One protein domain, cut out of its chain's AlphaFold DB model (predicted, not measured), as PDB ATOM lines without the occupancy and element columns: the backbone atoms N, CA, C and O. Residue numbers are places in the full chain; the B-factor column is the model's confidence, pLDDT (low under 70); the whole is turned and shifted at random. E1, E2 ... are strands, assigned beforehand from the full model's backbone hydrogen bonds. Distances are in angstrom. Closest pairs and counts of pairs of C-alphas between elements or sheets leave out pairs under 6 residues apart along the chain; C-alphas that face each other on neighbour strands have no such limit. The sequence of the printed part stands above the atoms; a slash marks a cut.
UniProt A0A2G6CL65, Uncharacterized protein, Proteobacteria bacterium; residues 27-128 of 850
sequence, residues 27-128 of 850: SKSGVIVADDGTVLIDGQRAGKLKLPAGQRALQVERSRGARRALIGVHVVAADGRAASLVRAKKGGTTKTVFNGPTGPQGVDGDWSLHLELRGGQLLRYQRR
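Overview. This is residues 27 to 128 of the 850 residues of an uncharacterized protein of Proteobacteria bacterium (UniProt A0A2G6CL65). A twisted six-strand sheet, E4 to E9, folds back on itself at E7, and a small three-strand sheet, E1 E2 E3, covers the side of its leaf E4 E5 E6 away from E8 and E9. The two sheets make a sandwich, two sheets face to face, and within the folded sheet E4 E5 E6 faces E8 E9. The 102 printed residues have nine named strands, E1 to E9 in order along the chain, and no named helix; the class is all strand. Both sheets are antiparallel, in the orders E1 E2 E3 and E4 E5 E6 E7 E8 E9. The whole is compact, with a radius of gyration of the C-alphas of 13.5 A and spans of 43 by 28 by 17 A.

Along the chain. Find C-alpha 31 at (105.217, 53.580, 96.446), where E1 begins and runs to residue 33; residues 27 to 28 pair with its residues 31 to 32, antiparallel. Next come E2, residues 38 to 41, and E3, residues 44 to 48. At C-alpha 56, (117.305, 55.388, 104.580), E4 begins and runs 26.7 A to residue 64. E5, residues 69 to 77, spans 26.4 A, and E6, residues 82 to 90, 26.7 A. E7, residues 93 to 105, is the longest strand at 32.3 A. E8, residues 111 to 118, spans 22.4 A, and E9, residues 121 to 127, runs 19.3 A to C-alpha 127 at (114.141, 38.473, 117.379).

Arrangement. Start in the meander E1 E2 E3, each strand the antiparallel neighbour of the one before: N 32 and O 40 are 2.9 A apart between E1 and E2, and N 39 and O 47 2.8 A between E2 and E3. This sheet faces the larger one, their strands at 32 degrees; the closest C-alphas of E3 and E6 are those of Gly 47 and Leu 85, 7.6 A apart. E4 to E9 form a second meander. Look for N 59 and O 74, 2.8 A, between E4 and E5, and N 73 and O 85, 2.8 A, between E5 and E6. E7 is staggered: residues 93 to 102 pair with E6, with N 84 and O 100 at 2.9 A, and residues 103 to 105 with E8, with N 103 and O 113 at 2.8 A. E8 and E9, a hairpin, have N 114 and O 125 at 2.8 A. In this folded sheet E7 is the hinge, and the closest C-alphas of E4 and E8 are those of Ser 63 and Leu 117, 5.8 A apart. E6 and E9 are only just apart, at 8.3 A between closest C-alphas.

Size, cuts and confidence. The outline is only just elongated; the two C-alphas farthest apart are those of Gly 91 and Asp 108, 42.8 A. The printed part has no cut. The link from E3 to E4 is short, the other links are tight, and no link is long. The mean pLDDT of the printed part is 88.5, and residue 107 is the one printed residue under 70.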
ATOM      1  N   SER A  27     111.290  56.440  96.462       88.75
ATOM      2  CA  SER A  27     110.334  55.831  95.530       88.75
ATOM      3  C   SER A  27     110.738  54.410  95.152       88.75
ATOM      4  O   SER A  27     111.893  54.145  94.822       88.75
ATOM      5  N   LYS A  28     109.794  53.467  95.216       90.00
ATOM      6  CA  LYS A  28     109.996  52.089  94.755       90.00
ATOM      7  C   LYS A  28     108.671  51.415  94.424       90.00
ATOM      8  O   LYS A  28     107.775  51.348  95.260       90.00
ATOM      9  N   SER A  29     108.568  50.844  93.223       86.00
ATOM     10  CA  SER A  29     107.445  49.987  92.806       86.00
ATOM     11  C   SER A  29     106.063  50.616  93.056       86.00
ATOM     12  O   SER A  29     105.230  49.993  93.716       86.00
ATOM     13  N   GLY A  30     105.832  51.848  92.594       84.88
ATOM     14  CA  GLY A  30     104.557  52.565  92.771       84.88
ATOM     15  C   GLY A  30     104.309  53.113  94.184       84.88
ATOM     16  O   GLY A  30     103.232  53.634  94.458       84.88
ATOM     17  N   VAL A  31     105.279  53.001  95.097       91.56
ATOM     18  CA  VAL A  31     105.217  53.580  96.446       91.56
ATOM     19  C   VAL A  31     106.180  54.753  96.543       91.56
ATOM     20  O   VAL A  31     107.352  54.587  96.216       91.56
ATOM     21  N   ILE A  32     105.703  55.892  97.041       91.31
ATOM     22  CA  ILE A  32     106.517  57.076  97.338       91.31
ATOM     23  C   ILE A  32     106.419  57.362  98.836       91.31
ATOM     24  O   ILE A  32     105.325  57.375  99.395       91.31
ATOM     25  N   VAL A  33     107.548  57.595  99.497       91.50
ATOM     26  CA  VAL A  33     107.624  58.047 100.887       91.50
ATOM     27  C   VAL A  33     108.307  59.407 100.913       91.50
ATOM     28  O   VAL A  33     109.508  59.499 100.673       91.50
ATOM     29  N   ALA A  34     107.535  60.455 101.191       91.25
ATOM     30  CA  ALA A  34     108.031  61.821 101.315       91.25
ATOM     31  C   ALA A  34     108.942  61.993 102.540       91.25
ATOM     32  O   ALA A  34     108.888  61.198 103.483       91.25
ATOM     33  N   ASP A  35     109.742  63.062 102.555       86.62
ATOM     34  CA  ASP A  35     110.689  63.351 103.642       86.62
ATOM     35  C   ASP A  35     110.007  63.569 104.996       86.62
ATOM     36  O   ASP A  35     110.559  63.205 106.038       86.62
ATOM     37  N   ASP A  36     108.777  64.092 104.982       88.25
ATOM     38  CA  ASP A  36     107.941  64.247 106.173       88.25
ATOM     39  C   ASP A  36     107.367  62.908 106.680       88.25
ATOM     40  O   ASP A  36     106.750  62.863 107.746       88.25
ATOM     41  N   GLY A  37     107.561  61.817 105.930       88.38
ATOM     42  CA  GLY A  37     107.064  60.477 106.220       88.38
ATOM     43  C   GLY A  37     105.736  60.117 105.559       88.38
ATOM     44  O   GLY A  37     105.233  59.016 105.795       88.38
ATOM     45  N   THR A  38     105.133  60.998 104.758       93.62
ATOM     46  CA  THR A  38     103.880  60.696 104.051       93.62
ATOM     47  C   THR A  38     104.099  59.596 103.015       93.62
ATOM     48  O   THR A  38     104.965  59.702 102.155       93.62
ATOM     49  N   VAL A  39     103.296  58.531 103.087       93.25
ATOM     50  CA  VAL A  39     103.353  57.384 102.174       93.25
ATOM     51  C   VAL A  39     102.236  57.506 101.143       93.25
ATOM     52  O   VAL A  39     101.059  57.577 101.510       93.25
ATOM     53  N   LEU A  40     102.593  57.474  99.863       92.19
ATOM     54  CA  LEU A  40     101.693  57.348  98.721       92.19
ATOM     55  C   LEU A  40     101.852  55.950  98.118       92.19
ATOM     56  O   LEU A  40     102.973  55.477  97.940       92.19
ATOM     57  N   ILE A  41     100.745  55.281  97.810       89.81
ATOM     58  CA  ILE A  41     100.735  54.000  97.093       89.81
ATOM     59  C   ILE A  41      99.852  54.191  95.865       89.81
ATOM     60  O   ILE A  41      98.677  54.518  96.017       89.81
ATOM     61  N   ASP A  42     100.434  54.020  94.679       87.44
ATOM     62  CA  ASP A  42      99.785  54.209  93.377       87.44
ATOM     63  C   ASP A  42      99.087  55.585  93.275       87.44
ATOM     64  O   ASP A  42      97.930  55.701  92.880       87.44
ATOM     65  N   GLY A  43      99.777  56.642  93.727       83.38
ATOM     66  CA  GLY A  43      99.288  58.030  93.711       83.38
ATOM     67  C   GLY A  43      98.315  58.406  94.838       83.38
ATOM     68  O   GLY A  43      98.045  59.587  95.038       83.38
ATOM     69  N   GLN A  44      97.826  57.447  95.633       87.62
ATOM     70  CA  GLN A  44      96.893  57.714  96.734       87.62
ATOM     71  C   GLN A  44      97.585  57.756  98.100       87.62
ATOM     72  O   GLN A  44      98.408  56.896  98.429       87.62
ATOM     73  N   ARG A  45      97.189  58.710  98.955       90.81
ATOM     74  CA  ARG A  45      97.696  58.818 100.332       90.81
ATOM     75  C   ARG A  45      97.335  57.574 101.149       90.81
ATOM     76  O   ARG A  45      96.167  57.248 101.349       90.81
ATOM     77  N   ALA A  46      98.359  56.875 101.627       87.88
ATOM     78  CA  ALA A  46      98.261  55.594 102.322       87.88
ATOM     79  C   ALA A  46      98.455  55.712 103.845       87.88
ATOM     80  O   ALA A  46      97.930  54.886 104.595       87.88
ATOM     81  N   GLY A  47      99.194  56.723 104.306       91.38
ATOM     82  CA  GLY A  47      99.423  57.011 105.723       91.38
ATOM     83  C   GLY A  47     100.662  57.875 105.941       91.38
ATOM     84  O   GLY A  47     101.195  58.444 104.991       91.38
ATOM     85  N   LYS A  48     101.120  57.975 107.192       93.00
ATOM     86  CA  LYS A  48     102.340  58.698 107.575       93.00
ATOM     87  C   LYS A  48     103.198  57.821 108.489       93.00
ATOM     88  O   LYS A  48     102.682  57.270 109.462       93.00
ATOM     89  N   LEU A  49     104.476  57.673 108.149       92.31
ATOM     90  CA  LEU A  49     105.490  56.936 108.899       92.31
ATOM     91  C   LEU A  49     106.367  57.905 109.690       92.31
ATOM     92  O   LEU A  49     106.828  58.911 109.162       92.31
ATOM     93  N   LYS A  50     106.677  57.566 110.942       91.31
ATOM     94  CA  LYS A  50     107.741  58.251 111.682       91.31
ATOM     95  C   LYS A  50     109.090  57.711 111.205       91.31
ATOM     96  O   LYS A  50     109.492  56.628 111.622       91.31
ATOM     97  N   LEU A  51     109.745  58.425 110.291       88.69
ATOM     98  CA  LEU A  51     110.966  57.940 109.645       88.69
ATOM     99  C   LEU A  51     112.150  57.875 110.629       88.69
ATOM    100  O   LEU A  51     112.309  58.776 111.456       88.69
ATOM    101  N   PRO A  52     112.991  56.826 110.555       85.88
ATOM    102  CA  PRO A  52     114.223  56.760 111.335       85.88
ATOM    103  C   PRO A  52     115.239  57.802 110.840       85.88
ATOM    104  O   PRO A  52     115.269  58.144 109.657       85.88
ATOM    105  N   ALA A  53     116.076  58.309 111.749       82.75
ATOM    106  CA  ALA A  53     117.117  59.279 111.412       82.75
ATOM    107  C   ALA A  53     118.255  58.633 110.596       82.75
ATOM    108  O   ALA A  53     118.551  57.452 110.766       82.75
ATOM    109  N   GLY A  54     118.926  59.433 109.763       82.00
ATOM    110  CA  GLY A  54     120.064  59.000 108.946       82.00
ATOM    111  C   GLY A  54     119.690  58.571 107.525       82.00
ATOM    112  O   GLY A  54     118.599  58.870 107.028       82.00
ATOM    113  N   GLN A  55     120.635  57.898 106.860       81.94
ATOM    114  CA  GLN A  55     120.459  57.369 105.506       81.94
ATOM    115  C   GLN A  55     119.462  56.208 105.521       81.94
ATOM    116  O   GLN A  55     119.559  55.315 106.366       81.94
ATOM    117  N   ARG A  56     118.497  56.242 104.598       88.12
ATOM    118  CA  ARG A  56     117.305  55.388 104.580       88.12
ATOM    119  C   ARG A  56     117.190  54.642 103.254       88.12
ATOM    120  O   ARG A  56     117.516  55.188 102.208       88.12
ATOM    121  N   ALA A  57     116.664  53.425 103.305       90.12
ATOM    122  CA  ALA A  57     116.317  52.621 102.142       90.12
ATOM    123  C   ALA A  57     114.848  52.189 102.217       90.12
ATOM    124  O   ALA A  57     114.358  51.784 103.274       90.12
ATOM    125  N   LEU A  58     114.154  52.252 101.080       91.50
ATOM    126  CA  LEU A  58     112.770  51.804 100.944       91.50
ATOM    127  C   LEU A  58     112.708  50.355 100.447       91.50
ATOM    128  O   LEU A  58     113.262  49.994  99.404       91.50
ATOM    129  N   GLN A  59     111.971  49.526 101.179       92.31
ATOM    130  CA  GLN A  59     111.606  48.170 100.798       92.31
ATOM    131  C   GLN A  59     110.084  48.063 100.704       92.31
ATOM    132  O   GLN A  59     109.357  48.561 101.562       92.31
ATOM    133  N   VAL A  60     109.602  47.410  99.646       91.00
ATOM    134  CA  VAL A  60     108.173  47.204  99.408       91.00
ATOM    135  C   VAL A  60     107.924  45.716  99.219       91.00
ATOM    136  O   VAL A  60     108.494  45.101  98.321       91.00
ATOM    137  N   GLU A  61     107.068  45.145 100.060       91.25
ATOM    138  CA  GLU A  61     106.646  43.748  99.995       91.25
ATOM    139  C   GLU A  61     105.183  43.683  99.544       91.25
ATOM    140  O   GLU A  61     104.338  44.452 100.004       91.25
ATOM    141  N   ARG A  62     104.853  42.764  98.635       90.81
ATOM    142  CA  ARG A  62     103.472  42.528  98.196       90.81
ATOM    143  C   ARG A  62     103.127  41.060  98.379       90.81
ATOM    144  O   ARG A  62     103.901  40.186  98.009       90.81
ATOM    145  N   SER A  63     101.945  40.783  98.920       89.94
ATOM    146  CA  SER A  63     101.467  39.416  99.144       89.94
ATOM    147  C   SER A  63     100.006  39.292  98.737       89.94
ATOM    148  O   SER A  63      99.151  40.016  99.247       89.94
ATOM    149  N   ARG A  64      99.699  38.372  97.820       87.12
ATOM    150  CA  ARG A  64      98.332  38.095  97.359       87.12
ATOM    151  C   ARG A  64      97.866  36.767  97.947       87.12
ATOM    152  O   ARG A  64      98.499  35.740  97.736       87.12
ATOM    153  N   GLY A  65      96.778  36.796  98.708       83.50
ATOM    154  CA  GLY A  65      96.079  35.604  99.184       83.50
ATOM    155  C   GLY A  65      94.708  35.466  98.523       83.50
ATOM    156  O   GLY A  65      94.226  36.394  97.877       83.50
ATOM    157  N   ALA A  66      94.040  34.335  98.754       80.00
ATOM    158  CA  ALA A  66      92.761  34.000  98.114       80.00
ATOM    159  C   ALA A  66      91.635  35.035  98.329       80.00
ATOM    160  O   ALA A  66      90.710  35.116  97.535       80.00
ATOM    161  N   ARG A  67      91.686  35.826  99.412       81.00
ATOM    162  CA  ARG A  67      90.631  36.797  99.767       81.00
ATOM    163  C   ARG A  67      91.116  38.240  99.909       81.00
ATOM    164  O   ARG A  67      90.282  39.125 100.087       81.00
ATOM    165  N   ARG A  68      92.432  38.483  99.945       87.12
ATOM    166  CA  ARG A  68      93.027  39.792 100.275       87.12
ATOM    167  C   ARG A  68      94.405  39.955  99.639       87.12
ATOM    168  O   ARG A  68      95.156  38.986  99.554       87.12
ATOM    169  N   ALA A  69      94.750  41.187  99.285       89.75
ATOM    170  CA  ALA A  69      96.111  41.580  98.924       89.75
ATOM    171  C   ALA A  69      96.701  42.485 100.014       89.75
ATOM    172  O   ALA A  69      95.988  43.319 100.571       89.75
ATOM    173  N   LEU A  70      97.982  42.310 100.325       92.31
ATOM    174  CA  LEU A  70      98.738  43.109 101.286       92.31
ATOM    175  C   LEU A  70      99.884  43.823 100.578       92.31
ATOM    176  O   LEU A  70     100.547  43.225  99.729       92.31
ATOM    177  N   ILE A  71     100.125  45.073 100.962       93.00
ATOM    178  CA  ILE A  71     101.295  45.857 100.564       93.00
ATOM    179  C   ILE A  71     101.962  46.354 101.845       93.00
ATOM    180  O   ILE A  71     101.330  47.053 102.637       93.00
ATOM    181  N   GLY A  72     103.210  45.951 102.055       92.94
ATOM    182  CA  GLY A  72     104.075  46.375 103.147       92.94
ATOM    183  C   GLY A  72     105.094  47.377 102.634       92.94
ATOM    184  O   GLY A  72     105.754  47.139 101.629       92.94
ATOM    185  N   VAL A  73     105.195  48.507 103.316       94.50
ATOM    186  CA  VAL A  73     106.130  49.596 103.048       94.50
ATOM    187  C   VAL A  73     107.052  49.680 104.250       94.50
ATOM    188  O   VAL A  73     106.587  49.964 105.353       94.50
ATOM    189  N   HIS A  74     108.338  49.422 104.051       94.19
ATOM    190  CA  HIS A  74     109.342  49.373 105.109       94.19
ATOM    191  C   HIS A  74     110.454  50.367 104.787       94.19
ATOM    192  O   HIS A  74     111.139  50.233 103.774       94.19
ATOM    193  N   VAL A  75     110.646  51.366 105.645       91.75
ATOM    194  CA  VAL A  75     111.773  52.299 105.548       91.75
ATOM    195  C   VAL A  75     112.800  51.906 106.592       91.75
ATOM    196  O   VAL A  75     112.496  51.942 107.783       91.75
ATOM    197  N   VAL A  76     113.997  51.525 106.151       91.12
ATOM    198  CA  VAL A  76     115.073  50.995 107.000       91.12
ATOM    199  C   VAL A  76     116.268  51.943 106.950       91.12
ATOM    200  O   VAL A  76     116.732  52.286 105.866       91.12
ATOM    201  N   ALA A  77     116.759  52.380 108.106       88.44
ATOM    202  CA  ALA A  77     117.976  53.175 108.220       88.44
ATOM    203  C   ALA A  77     119.238  52.298 108.201       88.44
ATOM    204  O   ALA A  77     119.182  51.098 108.474       88.44
ATOM    205  N   ALA A  78     120.394  52.907 107.923       82.81
ATOM    206  CA  ALA A  78     121.691  52.221 107.901       82.81
ATOM    207  C   ALA A  78     122.059  51.538 109.237       82.81
ATOM    208  O   ALA A  78     122.764  50.532 109.242       82.81
ATOM    209  N   ASP A  79     121.552  52.047 110.362       79.69
ATOM    210  CA  ASP A  79     121.732  51.461 111.699       79.69
ATOM    211  C   ASP A  79     120.721  50.342 112.030       79.69
ATOM    212  O   ASP A  79     120.719  49.793 113.130       79.69
ATOM    213  N   GLY A  80     119.852  49.989 111.077       83.56
ATOM    214  CA  GLY A  80     118.843  48.942 111.199       83.56
ATOM    215  C   GLY A  80     117.503  49.397 111.777       83.56
ATOM    216  O   GLY A  80     116.540  48.630 111.685       83.56
ATOM    217  N   ARG A  81     117.383  50.616 112.336       89.00
ATOM    218  CA  ARG A  81     116.080  51.149 112.779       89.00
ATOM    219  C   ARG A  81     115.138  51.241 111.589       89.00
ATOM    220  O   ARG A  81     115.528  51.708 110.522       89.00
ATOM    221  N   ALA A  82     113.889  50.831 111.768       91.31
ATOM    222  CA  ALA A  82     112.933  50.821 110.673       91.31
ATOM    223  C   ALA A  82     111.553  51.325 111.092       91.31
ATOM    224  O   ALA A  82     111.154  51.234 112.252       91.31
ATOM    225  N   ALA A  83     110.786  51.805 110.126       93.69
ATOM    226  CA  ALA A  83     109.371  52.104 110.287       93.69
ATOM    227  C   ALA A  83     108.592  51.412 109.170       93.69
ATOM    228  O   ALA A  83     109.005  51.444 108.011       93.69
ATOM    229  N   SER A  84     107.488  50.765 109.534       95.50
ATOM    230  CA  SER A  84     106.716  49.937 108.613       95.50
ATOM    231  C   SER A  84     105.246  50.328 108.593       95.50
ATOM    232  O   SER A  84     104.637  50.555 109.639       95.50
ATOM    233  N   LEU A  85     104.663  50.357 107.397       95.56
ATOM    234  CA  LEU A  85     103.238  50.551 107.152       95.56
ATOM    235  C   LEU A  85     102.734  49.403 106.283       95.56
ATOM    236  O   LEU A  85     103.297  49.125 105.231       95.56
ATOM    237  N   VAL A  86     101.665  48.733 106.707       94.94
ATOM    238  CA  VAL A  86     101.062  47.630 105.949       94.94
ATOM    239  C   VAL A  86      99.604  47.950 105.662       94.94
ATOM    240  O   VAL A  86      98.822  48.201 106.584       94.94
ATOM    241  N   ARG A  87      99.218  47.898 104.383       93.38
ATOM    242  CA  ARG A  87      97.827  48.028 103.928       93.38
ATOM    243  C   ARG A  87      97.288  46.711 103.403       93.38
ATOM    244  O   ARG A  87      98.002  45.946 102.764       93.38
ATOM    245  N   ALA A  88      96.004  46.481 103.649       91.75
ATOM    246  CA  ALA A  88      95.254  45.322 103.198       91.75
ATOM    247  C   ALA A  88      94.076  45.752 102.321       91.75
ATOM    248  O   ALA A  88      93.245  46.549 102.759       91.75
ATOM    249  N   LYS A  89      93.974  45.189 101.115       88.94
ATOM    250  CA  LYS A  89      92.871  45.397 100.169       88.94
ATOM    251  C   LYS A  89      91.965  44.165 100.124       88.94
ATOM    252  O   LYS A  89      92.448  43.047  99.921       88.94
ATOM    253  N   LYS A  90      90.656  44.362 100.306       86.06
ATOM    254  CA  LYS A  90      89.602  43.338 100.175       86.06
ATOM    255  C   LYS A  90      88.386  43.954  99.479       86.06
ATOM    256  O   LYS A  90      87.811  44.874 100.040       86.06
ATOM    257  N   GLY A  91      87.985  43.422  98.319       75.94
ATOM    258  CA  GLY A  91      86.750  43.832  97.626       75.94
ATOM    259  C   GLY A  91      86.647  45.346  97.402       75.94
ATOM    260  O   GLY A  91      85.690  45.960  97.848       75.94
ATOM    261  N   GLY A  92      87.681  45.963  96.823       75.12
ATOM    262  CA  GLY A  92      87.755  47.419  96.614       75.12
ATOM    263  C   GLY A  92      88.225  48.225  97.835       75.12
ATOM    264  O   GLY A  92      89.048  49.123  97.682       75.12
ATOM    265  N   THR A  93      87.824  47.861  99.058       81.50
ATOM    266  CA  THR A  93      88.206  48.579 100.290       81.50
ATOM    267  C   THR A  93      89.662  48.318 100.698       81.50
ATOM    268  O   THR A  93      90.088  47.163 100.794       81.50
ATOM    269  N   THR A  94      90.417  49.376 101.023       86.50
ATOM    270  CA  THR A  94      91.813  49.275 101.495       86.50
ATOM    271  C   THR A  94      91.989  49.881 102.889       86.50
ATOM    272  O   THR A  94      91.755  51.072 103.076       86.50
ATOM    273  N   LYS A  95      92.462  49.094 103.864       89.62
ATOM    274  CA  LYS A  95      92.668  49.518 105.264       89.62
ATOM    275  C   LYS A  95      94.127  49.373 105.701       89.62
ATOM    276  O   LYS A  95      94.809  48.452 105.259       89.62
ATOM    277  N   THR A  96      94.590  50.248 106.588       91.44
ATOM    278  CA  THR A  96      95.905  50.123 107.239       91.44
ATOM    279  C   THR A  96      95.797  49.152 108.409       91.44
ATOM    280  O   THR A  96      94.947  49.319 109.274       91.44
ATOM    281  N   VAL A  97      96.635  48.114 108.410       92.44
ATOM    282  CA  VAL A  97      96.617  47.033 109.416       92.44
ATOM    283  C   VAL A  97      97.839  47.045 110.331       92.44
ATOM    284  O   VAL A  97      97.827  46.426 111.391       92.44
ATOM    285  N   PHE A  98      98.883  47.777 109.946       94.44
ATOM    286  CA  PHE A  98     100.015  48.099 110.805       94.44
ATOM    287  C   PHE A  98     100.587  49.456 110.397       94.44
ATOM    288  O   PHE A  98     100.726  49.730 109.205       94.44
ATOM    289  N   ASN A  99     100.927  50.284 111.378       94.25
ATOM    290  CA  ASN A  99     101.723  51.492 111.197       94.25
ATOM    291  C   ASN A  99     102.542  51.702 112.473       94.25
ATOM    292  O   ASN A  99     101.961  51.889 113.542       94.25
ATOM    293  N   GLY A 100     103.867  51.625 112.385       93.06
ATOM    294  CA  GLY A 100     104.712  51.818 113.556       93.06
ATOM    295  C   GLY A 100     106.186  51.463 113.357       93.06
ATOM    296  O   GLY A 100     106.593  51.054 112.265       93.06
ATOM    297  N   PRO A 101     106.997  51.623 114.416       91.56
ATOM    298  CA  PRO A 101     108.406  51.252 114.404       91.56
ATOM    299  C   PRO A 101     108.592  49.730 114.305       91.56
ATOM    300  O   PRO A 101     107.798  48.942 114.816       91.56
ATOM    301  N   THR A 102     109.671  49.330 113.642       92.88
ATOM    302  CA  THR A 102     110.131  47.951 113.405       92.88
ATOM    303  C   THR A 102     111.668  47.927 113.407       92.88
ATOM    304  O   THR A 102     112.307  48.970 113.523       92.88
ATOM    305  N   GLY A 103     112.295  46.759 113.294       89.62
ATOM    306  CA  GLY A 103     113.744  46.627 113.470       89.62
ATOM    307  C   GLY A 103     114.135  46.660 114.954       89.62
ATOM    308  O   GLY A 103     113.291  46.326 115.790       89.62
ATOM    309  N   PRO A 104     115.388  47.001 115.305       89.56
ATOM    310  CA  PRO A 104     115.878  47.068 116.684       89.56
ATOM    311  C   PRO A 104     114.997  47.932 117.592       89.56
ATOM    312  O   PRO A 104     114.531  48.995 117.188       89.56
ATOM    313  N   GLN A 105     114.755  47.450 118.807       84.12
ATOM    314  CA  GLN A 105     113.920  48.059 119.840       84.12
ATOM    315  C   GLN A 105     114.669  48.049 121.185       84.12
ATOM    316  O   GLN A 105     115.503  47.176 121.432       84.12
ATOM    317  N   GLY A 106     114.339  48.993 122.071       74.31
ATOM    318  CA  GLY A 106     115.072  49.232 123.323       74.31
ATOM    319  C   GLY A 106     116.236  50.218 123.154       74.31
ATOM    320  O   GLY A 106     116.560  50.603 122.032       74.31
ATOM    321  N   VAL A 107     116.842  50.644 124.270       66.75
ATOM    322  CA  VAL A 107     117.918  51.661 124.290       66.75
ATOM    323  C   VAL A 107     119.167  51.176 123.543       66.75
ATOM    324  O   VAL A 107     119.746  51.941 122.777       66.75
ATOM    325  N   ASP A 108     119.490  49.886 123.673       72.81
ATOM    326  CA  ASP A 108     120.696  49.276 123.097       72.81
ATOM    327  C   ASP A 108     120.397  48.308 121.929       72.81
ATOM    328  O   ASP A 108     121.293  47.650 121.401       72.81
ATOM    329  N   GLY A 109     119.135  48.215 121.485       75.31
ATOM    330  CA  GLY A 109     118.738  47.312 120.394       75.31
ATOM    331  C   GLY A 109     118.750  45.822 120.768       75.31
ATOM    332  O   GLY A 109     118.916  44.964 119.896       75.31
ATOM    333  N   ASP A 110     118.557  45.506 122.052       82.50
ATOM    334  CA  ASP A 110     118.646  44.153 122.624       82.50
ATOM    335  C   ASP A 110     117.657  43.142 122.027       82.50
ATOM    336  O   ASP A 110     117.838  41.926 122.141       82.50
ATOM    337  N   TRP A 111     116.602  43.624 121.377       90.56
ATOM    338  CA  TRP A 111     115.674  42.819 120.594       90.56
ATOM    339  C   TRP A 111     115.174  43.622 119.392       90.56
ATOM    340  O   TRP A 111     115.470  44.801 119.234       90.56
ATOM    341  N   SER A 112     114.437  42.981 118.493       91.00
ATOM    342  CA  SER A 112     113.908  43.632 117.294       91.00
ATOM    343  C   SER A 112     112.531  43.111 116.913       91.00
ATOM    344  O   SER A 112     112.253  41.920 117.066       91.00
ATOM    345  N   LEU A 113     111.684  43.999 116.392       93.44
ATOM    346  CA  LEU A 113     110.347  43.686 115.894       93.44
ATOM    347  C   LEU A 113     110.368  43.537 114.372       93.44
ATOM    348  O   LEU A 113     110.816  44.433 113.662       93.44
ATOM    349  N   HIS A 114     109.835  42.434 113.863       92.44
ATOM    350  CA  HIS A 114     109.835  42.109 112.438       92.44
ATOM    351  C   HIS A 114     108.421  41.826 111.946       92.44
ATOM    352  O   HIS A 114     107.585  41.298 112.685       92.44
ATOM    353  N   LEU A 115     108.183  42.156 110.678       93.81
ATOM    354  CA  LEU A 115     106.961  41.843 109.948       93.81
ATOM    355  C   LEU A 115     107.308  40.974 108.738       93.81
ATOM    356  O   LEU A 115     108.384  41.117 108.167       93.81
ATOM    357  N   GLU A 116     106.404  40.077 108.362       90.25
ATOM    358  CA  GLU A 116     106.526  39.236 107.166       90.25
ATOM    359  C   GLU A 116     105.140  39.074 106.533       90.25
ATOM    360  O   GLU A 116     104.171  38.738 107.230       90.25
ATOM    361  N   LEU A 117     105.022  39.305 105.220       91.00
ATOM    362  CA  LEU A 117     103.772  39.088 104.492       91.00
ATOM    363  C   LEU A 117     103.762  37.702 103.847       91.00
ATOM    364  O   LEU A 117     104.510  37.399 102.922       91.00
ATOM    365  N   ARG A 118     102.839  36.836 104.270       83.88
ATOM    366  CA  ARG A 118     102.803  35.447 103.797       83.88
ATOM    367  C   ARG A 118     101.401  35.006 103.403       83.88
ATOM    368  O   ARG A 118     100.526  34.890 104.253       83.88
ATOM    369  N   GLY A 119     101.193  34.717 102.116       81.00
ATOM    370  CA  GLY A 119      99.928  34.174 101.599       81.00
ATOM    371  C   GLY A 119      98.700  35.039 101.914       81.00
ATOM    372  O   GLY A 119      97.640  34.506 102.236       81.00
ATOM    373  N   GLY A 120      98.841  36.370 101.891       82.75
ATOM    374  CA  GLY A 120      97.772  37.297 102.285       82.75
ATOM    375  C   GLY A 120      97.529  37.403 103.800       82.75
ATOM    376  O   GLY A 120      96.488  37.922 104.211       82.75
ATOM    377  N   GLN A 121      98.466  36.936 104.632       88.69
ATOM    378  CA  GLN A 121      98.509  37.164 106.080       88.69
ATOM    379  C   GLN A 121      99.663  38.102 106.452       88.69
ATOM    380  O   GLN A 121     100.709  38.091 105.805       88.69
ATOM    381  N   LEU A 122      99.474  38.879 107.519       92.81
ATOM    382  CA  LEU A 122     100.523  39.687 108.141       92.81
ATOM    383  C   LEU A 122     101.007  38.975 109.405       92.81
ATOM    384  O   LEU A 122     100.248  38.851 110.372       92.81
ATOM    385  N   LEU A 123     102.254  38.509 109.385       92.00
ATOM    386  CA  LEU A 123     102.940  37.935 110.534       92.00
ATOM    387  C   LEU A 123     103.793  39.016 111.207       92.00
ATOM    388  O   LEU A 123     104.494  39.766 110.535       92.00
ATOM    389  N   ARG A 124     103.759  39.058 112.537       93.12
ATOM    390  CA  ARG A 124     104.627  39.867 113.390       93.12
ATOM    391  C   ARG A 124     105.355  38.956 114.366       93.12
ATOM    392  O   ARG A 124     104.734  38.075 114.952       93.12
ATOM    393  N   TYR A 125     106.649  39.159 114.552       92.94
ATOM    394  CA  TYR A 125     107.446  38.386 115.504       92.94
ATOM    395  C   TYR A 125     108.625  39.205 116.016       92.94
ATOM    396  O   TYR A 125     108.980  40.244 115.460       92.94
ATOM    397  N   GLN A 126     109.239  38.721 117.086       93.62
ATOM    398  CA  GLN A 126     110.406  39.330 117.701       93.62
ATOM    399  C   GLN A 126     111.660  38.500 117.396       93.62
ATOM    400  O   GLN A 126     111.585  37.296 117.133       93.62
ATOM    401  N   ARG A 127     112.831  39.137 117.427       91.69
ATOM    402  CA  ARG A 127     114.141  38.473 117.379       91.69
ATOM    403  C   ARG A 127     115.055  39.045 118.446       91.69
ATOM    404  O   ARG A 127     114.972  40.229 118.760       91.69
ATOM    405  N   ARG A 128     115.977  38.216 118.929       90.06
ATOM    406  CA  ARG A 128     117.018  38.608 119.876       90.06
ATOM    407  C   ARG A 128     118.383  38.089 119.420       90.06
ATOM    408  O   ARG A 128     118.470  36.917 119.037       90.06
TER     409      ARG A 128